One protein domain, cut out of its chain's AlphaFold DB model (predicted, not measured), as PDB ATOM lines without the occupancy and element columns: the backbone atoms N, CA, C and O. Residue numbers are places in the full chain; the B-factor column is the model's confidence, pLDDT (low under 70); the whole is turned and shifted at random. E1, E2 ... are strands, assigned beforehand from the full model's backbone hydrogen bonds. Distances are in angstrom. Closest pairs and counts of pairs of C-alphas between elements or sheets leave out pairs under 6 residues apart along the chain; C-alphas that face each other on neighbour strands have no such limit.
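This is residues 378 to 448 of the 889 residues of a protein of Anaerostipes caccae (UniProt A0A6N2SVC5). A long two-stranded hairpin, E3 and E4, forms the body of a sheet curled like part of a barrel, with short E2 and E1 at its edges near opposite ends of the hairpin. The 71 printed residues have four named strands, E1 to E4, in a mixed sheet ordered E1 E4 E3 E2; the class is all strand, with 29 residues in named elements, under half. The whole is loose, radius of gyration of the C-alphas 14.3 A, spanning 47 by 25 by 18 A.

E3, residues 415 to 425, and E4, residues 438 to 447, are antiparallel; N 419 and O 442 are 2.9 A apart. E2, residues 402 to 406, is antiparallel to E3, with N 405 and O 422 3.0 A apart; E2, E3 and E4 form a meander, each strand the antiparallel neighbour of the one before. E1, residues 383 to 385, is parallel to E4, with N 384 and O 445 2.9 A apart.

E3 spans 31.5 A from C-alpha 415 at (313.583, 21.343, -34.005), E4 28.4 A to C-alpha 447 at (315.625, 25.471, -29.802), E2 13.9 A and E1 6.6 A.

The printed part has no cut. The links E1 to E2 and E3 to E4 are long. Residues 430 to 432 have pLDDT under 70.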
ATOM      1  N   VAL A 378     301.738  16.098 -18.794       92.44
ATOM      2  CA  VAL A 378     301.929  17.549 -18.838       92.44
ATOM      3  C   VAL A 378     303.391  17.853 -19.158       92.44
ATOM      4  O   VAL A 378     304.292  17.387 -18.465       92.44
ATOM      5  N   TYR A 379     303.615  18.631 -20.218       91.00
ATOM      6  CA  TYR A 379     304.925  19.072 -20.709       91.00
ATOM      7  C   TYR A 379     304.778  20.390 -21.508       91.00
ATOM      8  O   TYR A 379     303.661  20.717 -21.930       91.00
ATOM      9  N   PRO A 380     305.856  21.171 -21.726       86.44
ATOM     10  CA  PRO A 380     305.807  22.415 -22.502       86.44
ATOM     11  C   PRO A 380     305.432  22.185 -23.972       86.44
ATOM     12  O   PRO A 380     305.926  21.257 -24.606       86.44
ATOM     13  N   LYS A 381     304.570  23.052 -24.520       82.75
ATOM     14  CA  LYS A 381     304.070  22.955 -25.908       82.75
ATOM     15  C   LYS A 381     304.681  23.973 -26.884       82.75
ATOM     16  O   LYS A 381     304.517  23.806 -28.090       82.75
ATOM     17  N   GLY A 382     305.337  25.015 -26.369       83.06
ATOM     18  CA  GLY A 382     306.029  26.045 -27.153       83.06
ATOM     19  C   GLY A 382     307.475  25.673 -27.498       83.06
ATOM     20  O   GLY A 382     307.930  24.556 -27.228       83.06
ATOM     21  N   MET A 383     308.208  26.621 -28.079       86.88
ATOM     22  CA  MET A 383     309.659  26.539 -28.235       86.88
ATOM     23  C   MET A 383     310.320  26.478 -26.856       86.88
ATOM     24  O   MET A 383     310.162  27.370 -26.029       86.88
ATOM     25  N   THR A 384     311.068  25.408 -26.596       85.81
ATOM     26  CA  THR A 384     311.780  25.203 -25.329       85.81
ATOM     27  C   THR A 384     313.279  25.290 -25.579       85.81
ATOM     28  O   THR A 384     313.816  24.530 -26.385       85.81
ATOM     29  N   ASN A 385     313.958  26.211 -24.895       84.31
ATOM     30  CA  ASN A 385     315.403  26.375 -25.010       84.31
ATOM     31  C   ASN A 385     316.132  25.175 -24.380       84.31
ATOM     32  O   ASN A 385     316.094  24.977 -23.166       84.31
ATOM     33  N   ILE A 386     316.819  24.376 -25.200       83.75
ATOM     34  CA  ILE A 386     317.496  23.153 -24.751       83.75
ATOM     35  C   ILE A 386     318.698  23.451 -23.838       83.75
ATOM     36  O   ILE A 386     319.092  22.596 -23.041       83.75
ATOM     37  N   SER A 387     319.252  24.672 -23.883       78.00
ATOM     38  CA  SER A 387     320.374  25.075 -23.023       78.00
ATOM     39  C   SER A 387     319.998  25.195 -21.540       78.00
ATOM     40  O   SER A 387     320.882  25.262 -20.690       78.00
ATOM     41  N   GLU A 388     318.702  25.248 -21.217       77.88
ATOM     42  CA  GLU A 388     318.179  25.304 -19.843       77.88
ATOM     43  C   GLU A 388     317.927  23.903 -19.251       77.88
ATOM     44  O   GLU A 388     317.546  23.765 -18.087       77.88
ATOM     45  N   GLY A 389     318.215  22.851 -20.024       75.12
ATOM     46  CA  GLY A 389     318.026  21.457 -19.647       75.12
ATOM     47  C   GLY A 389     316.711  20.871 -20.158       75.12
ATOM     48  O   GLY A 389     315.917  21.518 -20.838       75.12
ATOM     49  N   MET A 390     316.491  19.594 -19.849       78.62
ATOM     50  CA  MET A 390     315.346  18.861 -20.385       78.62
ATOM     51  C   MET A 390     314.021  19.251 -19.709       78.62
ATOM     52  O   MET A 390     313.931  19.162 -18.476       78.62
ATOM     53  N   PRO A 391     312.964  19.601 -20.479       85.75
ATOM     54  CA  PRO A 391     311.646  19.869 -19.919       85.75
ATOM     55  C   PRO A 391     311.124  18.691 -19.095       85.75
ATOM     56  O   PRO A 391     311.154  17.533 -19.521       85.75
ATOM     57  N   GLN A 392     310.618  19.004 -17.903       87.62
ATOM     58  CA  GLN A 392     309.980  18.019 -17.036       87.62
ATOM     59  C   GLN A 392     308.661  17.534 -17.645       87.62
ATOM     60  O   GLN A 392     307.923  18.309 -18.253       87.62
ATOM     61  N   ILE A 393     308.370  16.251 -17.435       92.44
ATOM     62  CA  ILE A 393     307.090  15.622 -17.749       92.44
ATOM     63  C   ILE A 393     306.431  15.190 -16.440       92.44
ATOM     64  O   ILE A 393     307.074  14.566 -15.596       92.44
ATOM     65  N   THR A 394     305.168  15.555 -16.238       93.62
ATOM     66  CA  THR A 394     304.422  15.266 -15.003       93.62
ATOM     67  C   THR A 394     303.024  14.728 -15.303       93.62
ATOM     68  O   THR A 394     302.554  14.776 -16.438       93.62
ATOM     69  N   LEU A 395     302.371  14.163 -14.287       91.88
ATOM     70  CA  LEU A 395     300.980  13.711 -14.365       91.88
ATOM     71  C   LEU A 395     300.011  14.873 -14.134       91.88
ATOM     72  O   LEU A 395     300.316  15.814 -13.392       91.88
ATOM     73  N   SER A 396     298.820  14.782 -14.719       91.81
ATOM     74  CA  SER A 396     297.730  15.715 -14.438       91.81
ATOM     75  C   SER A 396     297.093  15.442 -13.073       91.81
ATOM     76  O   SER A 396     297.133  14.338 -12.525       91.81
ATOM     77  N   LYS A 397     296.462  16.468 -12.491       89.50
ATOM     78  CA  LYS A 397     295.753  16.339 -11.212       89.50
ATOM     79  C   LYS A 397     294.504  15.466 -11.384       89.50
ATOM     80  O   LYS A 397     293.489  15.951 -11.873       89.50
ATOM     81  N   GLY A 398     294.568  14.232 -10.894       85.75
ATOM     82  CA  GLY A 398     293.486  13.243 -10.978       85.75
ATOM     83  C   GLY A 398     293.925  11.922 -11.608       85.75
ATOM     84  O   GLY A 398     293.264  10.916 -11.379       85.75
ATOM     85  N   ASP A 399     295.061  11.921 -12.314       89.62
ATOM     86  CA  ASP A 399     295.646  10.731 -12.935       89.62
ATOM     87  C   ASP A 399     295.921   9.601 -11.926       89.62
ATOM     88  O   ASP A 399     296.074   9.806 -10.714       89.62
ATOM     89  N   THR A 400     296.053   8.387 -12.460       89.62
ATOM     90  CA  THR A 400     296.415   7.189 -11.699       89.62
ATOM     91  C   THR A 400     297.768   7.386 -11.020       89.62
ATOM     92  O   THR A 400     298.741   7.801 -11.648       89.62
ATOM     93  N   LYS A 401     297.846   7.074  -9.721       89.06
ATOM     94  CA  LYS A 401     299.075   7.260  -8.941       89.06
ATOM     95  C   LYS A 401     300.215   6.391  -9.476       89.06
ATOM     96  O   LYS A 401     300.045   5.189  -9.690       89.06
ATOM     97  N   GLY A 402     301.370   7.013  -9.669       90.88
ATOM     98  CA  GLY A 402     302.566   6.389 -10.210       90.88
ATOM     99  C   GLY A 402     303.609   7.427 -10.607       90.88
ATOM    100  O   GLY A 402     303.484   8.615 -10.307       90.88
ATOM    101  N   THR A 403     304.638   6.975 -11.316       93.69
ATOM    102  CA  THR A 403     305.740   7.804 -11.821       93.69
ATOM    103  C   THR A 403     305.697   7.859 -13.344       93.69
ATOM    104  O   THR A 403     305.604   6.815 -13.984       93.69
ATOM    105  N   ILE A 404     305.813   9.055 -13.928       95.19
ATOM    106  CA  ILE A 404     306.000   9.268 -15.373       95.19
ATOM    107  C   ILE A 404     307.394   9.840 -15.651       95.19
ATOM    108  O   ILE A 404     307.891  10.670 -14.889       95.19
ATOM    109  N   SER A 405     308.034   9.399 -16.733       93.38
ATOM    110  CA  SER A 405     309.352   9.887 -17.158       93.38
ATOM    111  C   SER A 405     309.580   9.693 -18.656       93.38
ATOM    112  O   SER A 405     309.074   8.733 -19.235       93.38
ATOM    113  N   TRP A 406     310.407  10.546 -19.264       93.12
ATOM    114  CA  TRP A 406     311.005  10.291 -20.582       93.12
ATOM    115  C   TRP A 406     311.848   9.006 -20.563       93.12
ATOM    116  O   TRP A 406     312.510   8.726 -19.558       93.12
ATOM    117  N   ASP A 407     311.861   8.234 -21.654       91.44
ATOM    118  CA  ASP A 407     312.711   7.035 -21.695       91.44
ATOM    119  C   ASP A 407     314.197   7.415 -21.811       91.44
ATOM    120  O   ASP A 407     314.570   8.366 -22.500       91.44
ATOM    121  N   LYS A 408     315.060   6.628 -21.164       83.06
ATOM    122  CA  LYS A 408     316.456   6.995 -20.866       83.06
ATOM    123  C   LYS A 408     317.408   7.031 -22.068       83.06
ATOM    124  O   LYS A 408     318.451   7.665 -21.971       83.06
ATOM    125  N   ASP A 409     317.050   6.379 -23.172       81.38
ATOM    126  CA  ASP A 409     317.939   6.153 -24.325       81.38
ATOM    127  C   ASP A 409     317.632   7.079 -25.523       81.38
ATOM    128  O   ASP A 409     317.930   6.745 -26.670       81.38
ATOM    129  N   GLN A 410     316.976   8.221 -25.288       88.06
ATOM    130  CA  GLN A 410     316.587   9.169 -26.339       88.06
ATOM    131  C   GLN A 410     317.536  10.369 -26.394       88.06
ATOM    132  O   GLN A 410     317.842  10.981 -25.372       88.06
ATOM    133  N   ILE A 411     317.986  10.714 -27.603       83.88
ATOM    134  CA  ILE A 411     318.789  11.911 -27.867       83.88
ATOM    135  C   ILE A 411     317.834  13.050 -28.215       83.88
ATOM    136  O   ILE A 411     317.021  12.922 -29.129       83.88
ATOM    137  N   PHE A 412     317.937  14.154 -27.480       84.12
ATOM    138  CA  PHE A 412     317.130  15.348 -27.696       84.12
ATOM    139  C   PHE A 412     317.857  16.300 -28.642       84.12
ATOM    140  O   PHE A 412     319.008  16.665 -28.413       84.12
ATOM    141  N   GLU A 413     317.184  16.677 -29.725       85.19
ATOM    142  CA  GLU A 413     317.749  17.461 -30.821       85.19
ATOM    143  C   GLU A 413     316.876  18.679 -31.134       85.19
ATOM    144  O   GLU A 413     315.656  18.646 -30.954       85.19
ATOM    145  N   VAL A 414     317.517  19.736 -31.637       85.44
ATOM    146  CA  VAL A 414     316.870  20.981 -32.075       85.44
ATOM    147  C   VAL A 414     315.842  20.710 -33.182       85.44
ATOM    148  O   VAL A 414     316.033  19.859 -34.056       85.44
ATOM    149  N   GLY A 415     314.749  21.466 -33.143       83.31
ATOM    150  CA  GLY A 415     313.583  21.343 -34.005       83.31
ATOM    151  C   GLY A 415     312.407  20.634 -33.332       83.31
ATOM    152  O   GLY A 415     312.439  20.246 -32.162       83.31
ATOM    153  N   LYS A 416     311.334  20.468 -34.107       89.25
ATOM    154  CA  LYS A 416     310.093  19.820 -33.675       89.25
ATOM    155  C   LYS A 416     310.200  18.306 -33.852       89.25
ATOM    156  O   LYS A 416     310.190  17.821 -34.983       89.25
ATOM    157  N   LYS A 417     310.302  17.564 -32.747       89.88
ATOM    158  CA  LYS A 417     310.488  16.101 -32.737       89.88
ATOM    159  C   LYS A 417     309.600  15.407 -31.712       89.88
ATOM    160  O   LYS A 417     309.142  16.010 -30.745       89.88
ATOM    161  N   GLU A 418     309.348  14.129 -31.963       92.50
ATOM    162  CA  GLU A 418     308.542  13.257 -31.115       92.50
ATOM    163  C   GLU A 418     309.439  12.445 -30.171       92.50
ATOM    164  O   GLU A 418     310.412  11.827 -30.604       92.50
ATOM    165  N   TYR A 419     309.092  12.442 -28.886       91.81
ATOM    166  CA  TYR A 419     309.833  11.788 -27.810       91.81
ATOM    167  C   TYR A 419     308.900  10.874 -27.016       91.81
ATOM    168  O   TYR A 419     307.744  11.225 -26.765       91.81
ATOM    169  N   ARG A 420     309.378   9.688 -26.624       93.38
ATOM    170  CA  ARG A 420     308.569   8.690 -25.899       93.38
ATOM    171  C   ARG A 420     308.737   8.813 -24.387       93.38
ATOM    172  O   ARG A 420     309.835   9.092 -23.896       93.38
ATOM    173  N   TRP A 421     307.657   8.550 -23.669       94.69
ATOM    174  CA  TRP A 421     307.585   8.532 -22.215       94.69
ATOM    175  C   TRP A 421     306.943   7.234 -21.728       94.69
ATOM    176  O   TRP A 421     306.144   6.607 -22.429       94.69
ATOM    177  N   THR A 422     307.253   6.874 -20.486       94.31
ATOM    178  CA  THR A 422     306.713   5.702 -19.796       94.31
ATOM    179  C   THR A 422     306.166   6.101 -18.426       94.31
ATOM    180  O   THR A 422     306.815   6.824 -17.668       94.31
ATOM    181  N   PHE A 423     304.968   5.611 -18.114       95.00
ATOM    182  CA  PHE A 423     304.307   5.659 -16.815       95.00
ATOM    183  C   PHE A 423     304.328   4.274 -16.154       95.00
ATOM    184  O   PHE A 423     303.937   3.269 -16.758       95.00
ATOM    185  N   VAL A 424     304.736   4.241 -14.886       91.75
ATOM    186  CA  VAL A 424     304.731   3.057 -14.020       91.75
ATOM    187  C   VAL A 424     303.824   3.341 -12.815       91.75
ATOM    188  O   VAL A 424     304.116   4.286 -12.077       91.75
ATOM    189  N   PRO A 425     302.746   2.566 -12.593       89.56
ATOM    190  CA  PRO A 425     301.835   2.784 -11.473       89.56
ATOM    191  C   PRO A 425     302.477   2.450 -10.123       89.56
ATOM    192  O   PRO A 425     303.405   1.642 -10.035       89.56
ATOM    193  N   ASP A 426     301.941   3.039  -9.055       86.62
ATOM    194  CA  ASP A 426     302.324   2.690  -7.688       86.62
ATOM    195  C   ASP A 426     301.930   1.241  -7.348       86.62
ATOM    196  O   ASP A 426     300.943   0.688  -7.843       86.62
ATOM    197  N   LYS A 427     302.711   0.619  -6.460       80.00
ATOM    198  CA  LYS A 427     302.430  -0.722  -5.936       80.00
ATOM    199  C   LYS A 427     301.385  -0.680  -4.824       80.00
ATOM    200  O   LYS A 427     301.365   0.244  -4.013       80.00
ATOM    201  N   ASN A 428     300.565  -1.725  -4.752       71.31
ATOM    202  CA  ASN A 428     299.666  -1.969  -3.630       71.31
ATOM    203  C   ASN A 428     300.430  -2.447  -2.375       71.31
ATOM    204  O   ASN A 428     301.652  -2.627  -2.394       71.31
ATOM    205  N   THR A 429     299.705  -2.656  -1.273       70.69
ATOM    206  CA  THR A 429     300.248  -3.079   0.033       70.69
ATOM    207  C   THR A 429     301.033  -4.388  -0.003       70.69
ATOM    208  O   THR A 429     301.941  -4.568   0.805       70.69
ATOM    209  N   ASP A 430     300.727  -5.266  -0.956       63.22
ATOM    210  CA  ASP A 430     301.349  -6.581  -1.134       63.22
ATOM    211  C   ASP A 430     302.491  -6.562  -2.170       63.22
ATOM    212  O   ASP A 430     303.097  -7.590  -2.474       63.22
ATOM    213  N   GLY A 431     302.827  -5.382  -2.705       69.69
ATOM    214  CA  GLY A 431     303.948  -5.171  -3.625       69.69
ATOM    215  C   GLY A 431     303.647  -5.452  -5.103       69.69
ATOM    216  O   GLY A 431     304.585  -5.448  -5.913       69.69
ATOM    217  N   ASN A 432     302.375  -5.659  -5.454       69.44
ATOM    218  CA  ASN A 432     301.878  -5.918  -6.811       69.44
ATOM    219  C   ASN A 432     301.309  -4.639  -7.462       69.44
ATOM    220  O   ASN A 432     301.076  -3.641  -6.783       69.44
ATOM    221  N   TYR A 433     301.080  -4.656  -8.779       75.25
ATOM    222  CA  TYR A 433     300.474  -3.536  -9.515       75.25
ATOM    223  C   TYR A 433     298.993  -3.817  -9.811       75.25
ATOM    224  O   TYR A 433     298.675  -4.839 -10.420       75.25
ATOM    225  N   ASN A 434     298.094  -2.905  -9.421       74.00
ATOM    226  CA  ASN A 434     296.659  -3.000  -9.746       74.00
ATOM    227  C   ASN A 434     296.353  -2.533 -11.184       74.00
ATOM    228  O   ASN A 434     295.407  -3.009 -11.810       74.00
ATOM    229  N   TYR A 435     297.172  -1.613 -11.698       80.25
ATOM    230  CA  TYR A 435     297.066  -1.043 -13.038       80.25
ATOM    231  C   TYR A 435     298.207  -1.544 -13.930       80.25
ATOM    232  O   TYR A 435     299.281  -1.888 -13.428       80.25
ATOM    233  N   ALA A 436     297.995  -1.545 -15.244       83.06
ATOM    234  CA  ALA A 436     299.064  -1.766 -16.216       83.06
ATOM    235  C   ALA A 436     300.051  -0.575 -16.255       83.06
ATOM    236  O   ALA A 436     299.717   0.543 -15.862       83.06
ATOM    237  N   SER A 437     301.270  -0.786 -16.763       88.75
ATOM    238  CA  SER A 437     302.144   0.323 -17.177       88.75
ATOM    239  C   SER A 437     301.705   0.868 -18.534       88.75
ATOM    240  O   SER A 437     301.241   0.106 -19.381       88.75
ATOM    241  N   LYS A 438     301.913   2.163 -18.780       93.00
ATOM    242  CA  LYS A 438     301.457   2.838 -20.001       93.00
ATOM    243  C   LYS A 438     302.577   3.678 -20.589       93.00
ATOM    244  O   LYS A 438     303.241   4.403 -19.861       93.00
ATOM    245  N   SER A 439     302.765   3.609 -21.898       92.31
ATOM    246  CA  SER A 439     303.761   4.407 -22.614       92.31
ATOM    247  C   SER A 439     303.089   5.173 -23.743       92.31
ATOM    248  O   SER A 439     302.017   4.792 -24.216       92.31
ATOM    249  N   GLY A 440     303.723   6.246 -24.192       93.69
ATOM    250  CA  GLY A 440     303.234   7.044 -25.306       93.69
ATOM    251  C   GLY A 440     304.284   8.027 -25.789       93.69
ATOM    252  O   GLY A 440     305.456   7.930 -25.427       93.69
ATOM    253  N   THR A 441     303.858   8.972 -26.616       92.94
ATOM    254  CA  THR A 441     304.723  10.001 -27.190       92.94
ATOM    255  C   THR A 441     304.244  11.410 -26.869       92.94
ATOM    256  O   THR A 441     303.123  11.632 -26.404       92.94
ATOM    257  N   ALA A 442     305.141  12.369 -27.057       90.81
ATOM    258  CA  ALA A 442     304.912  13.794 -26.905       90.81
ATOM    259  C   ALA A 442     305.822  14.549 -27.881       90.81
ATOM    260  O   ALA A 442     306.978  14.175 -28.079       90.81
ATOM    261  N   VAL A 443     305.305  15.609 -28.503       91.88
ATOM    262  CA  VAL A 443     306.065  16.416 -29.465       91.88
ATOM    263  C   VAL A 443     306.629  17.639 -28.754       91.88
ATOM    264  O   VAL A 443     305.865  18.461 -28.252       91.88
ATOM    265  N   LEU A 444     307.956  17.768 -28.740       89.81
ATOM    266  CA  LEU A 444     308.668  18.937 -28.223       89.81
ATOM    267  C   LEU A 444     309.254  19.732 -29.393       89.81
ATOM    268  O   LEU A 444     309.720  19.148 -30.372       89.81
ATOM    269  N   ASN A 445     309.250  21.059 -29.286       89.69
ATOM    270  CA  ASN A 445     309.940  21.948 -30.218       89.69
ATOM    271  C   ASN A 445     311.153  22.548 -29.505       89.69
ATOM    272  O   ASN A 445     311.010  23.491 -28.730       89.69
ATOM    273  N   LEU A 446     312.325  21.947 -29.692       89.06
ATOM    274  CA  LEU A 446     313.536  22.345 -28.976       89.06
ATOM    275  C   LEU A 446     314.314  23.377 -29.794       89.06
ATOM    276  O   LEU A 446     314.469  23.215 -31.003       89.06
ATOM    277  N   VAL A 447     314.819  24.424 -29.151       87.19
ATOM    278  CA  VAL A 447     315.625  25.471 -29.802       87.19
ATOM    279  C   VAL A 447     316.955  25.661 -29.083       87.19
ATOM    280  O   VAL A 447     317.061  25.382 -27.891       87.19
ATOM    281  N   ASP A 448     317.961  26.126 -29.818       82.56
ATOM    282  CA  ASP A 448     319.259  26.537 -29.280       82.56
ATOM    283  C   ASP A 448     319.334  28.069 -29.330       82.56
ATOM    284  O   ASP A 448     319.473  28.656 -30.405       82.56
TER     285      ASP A 448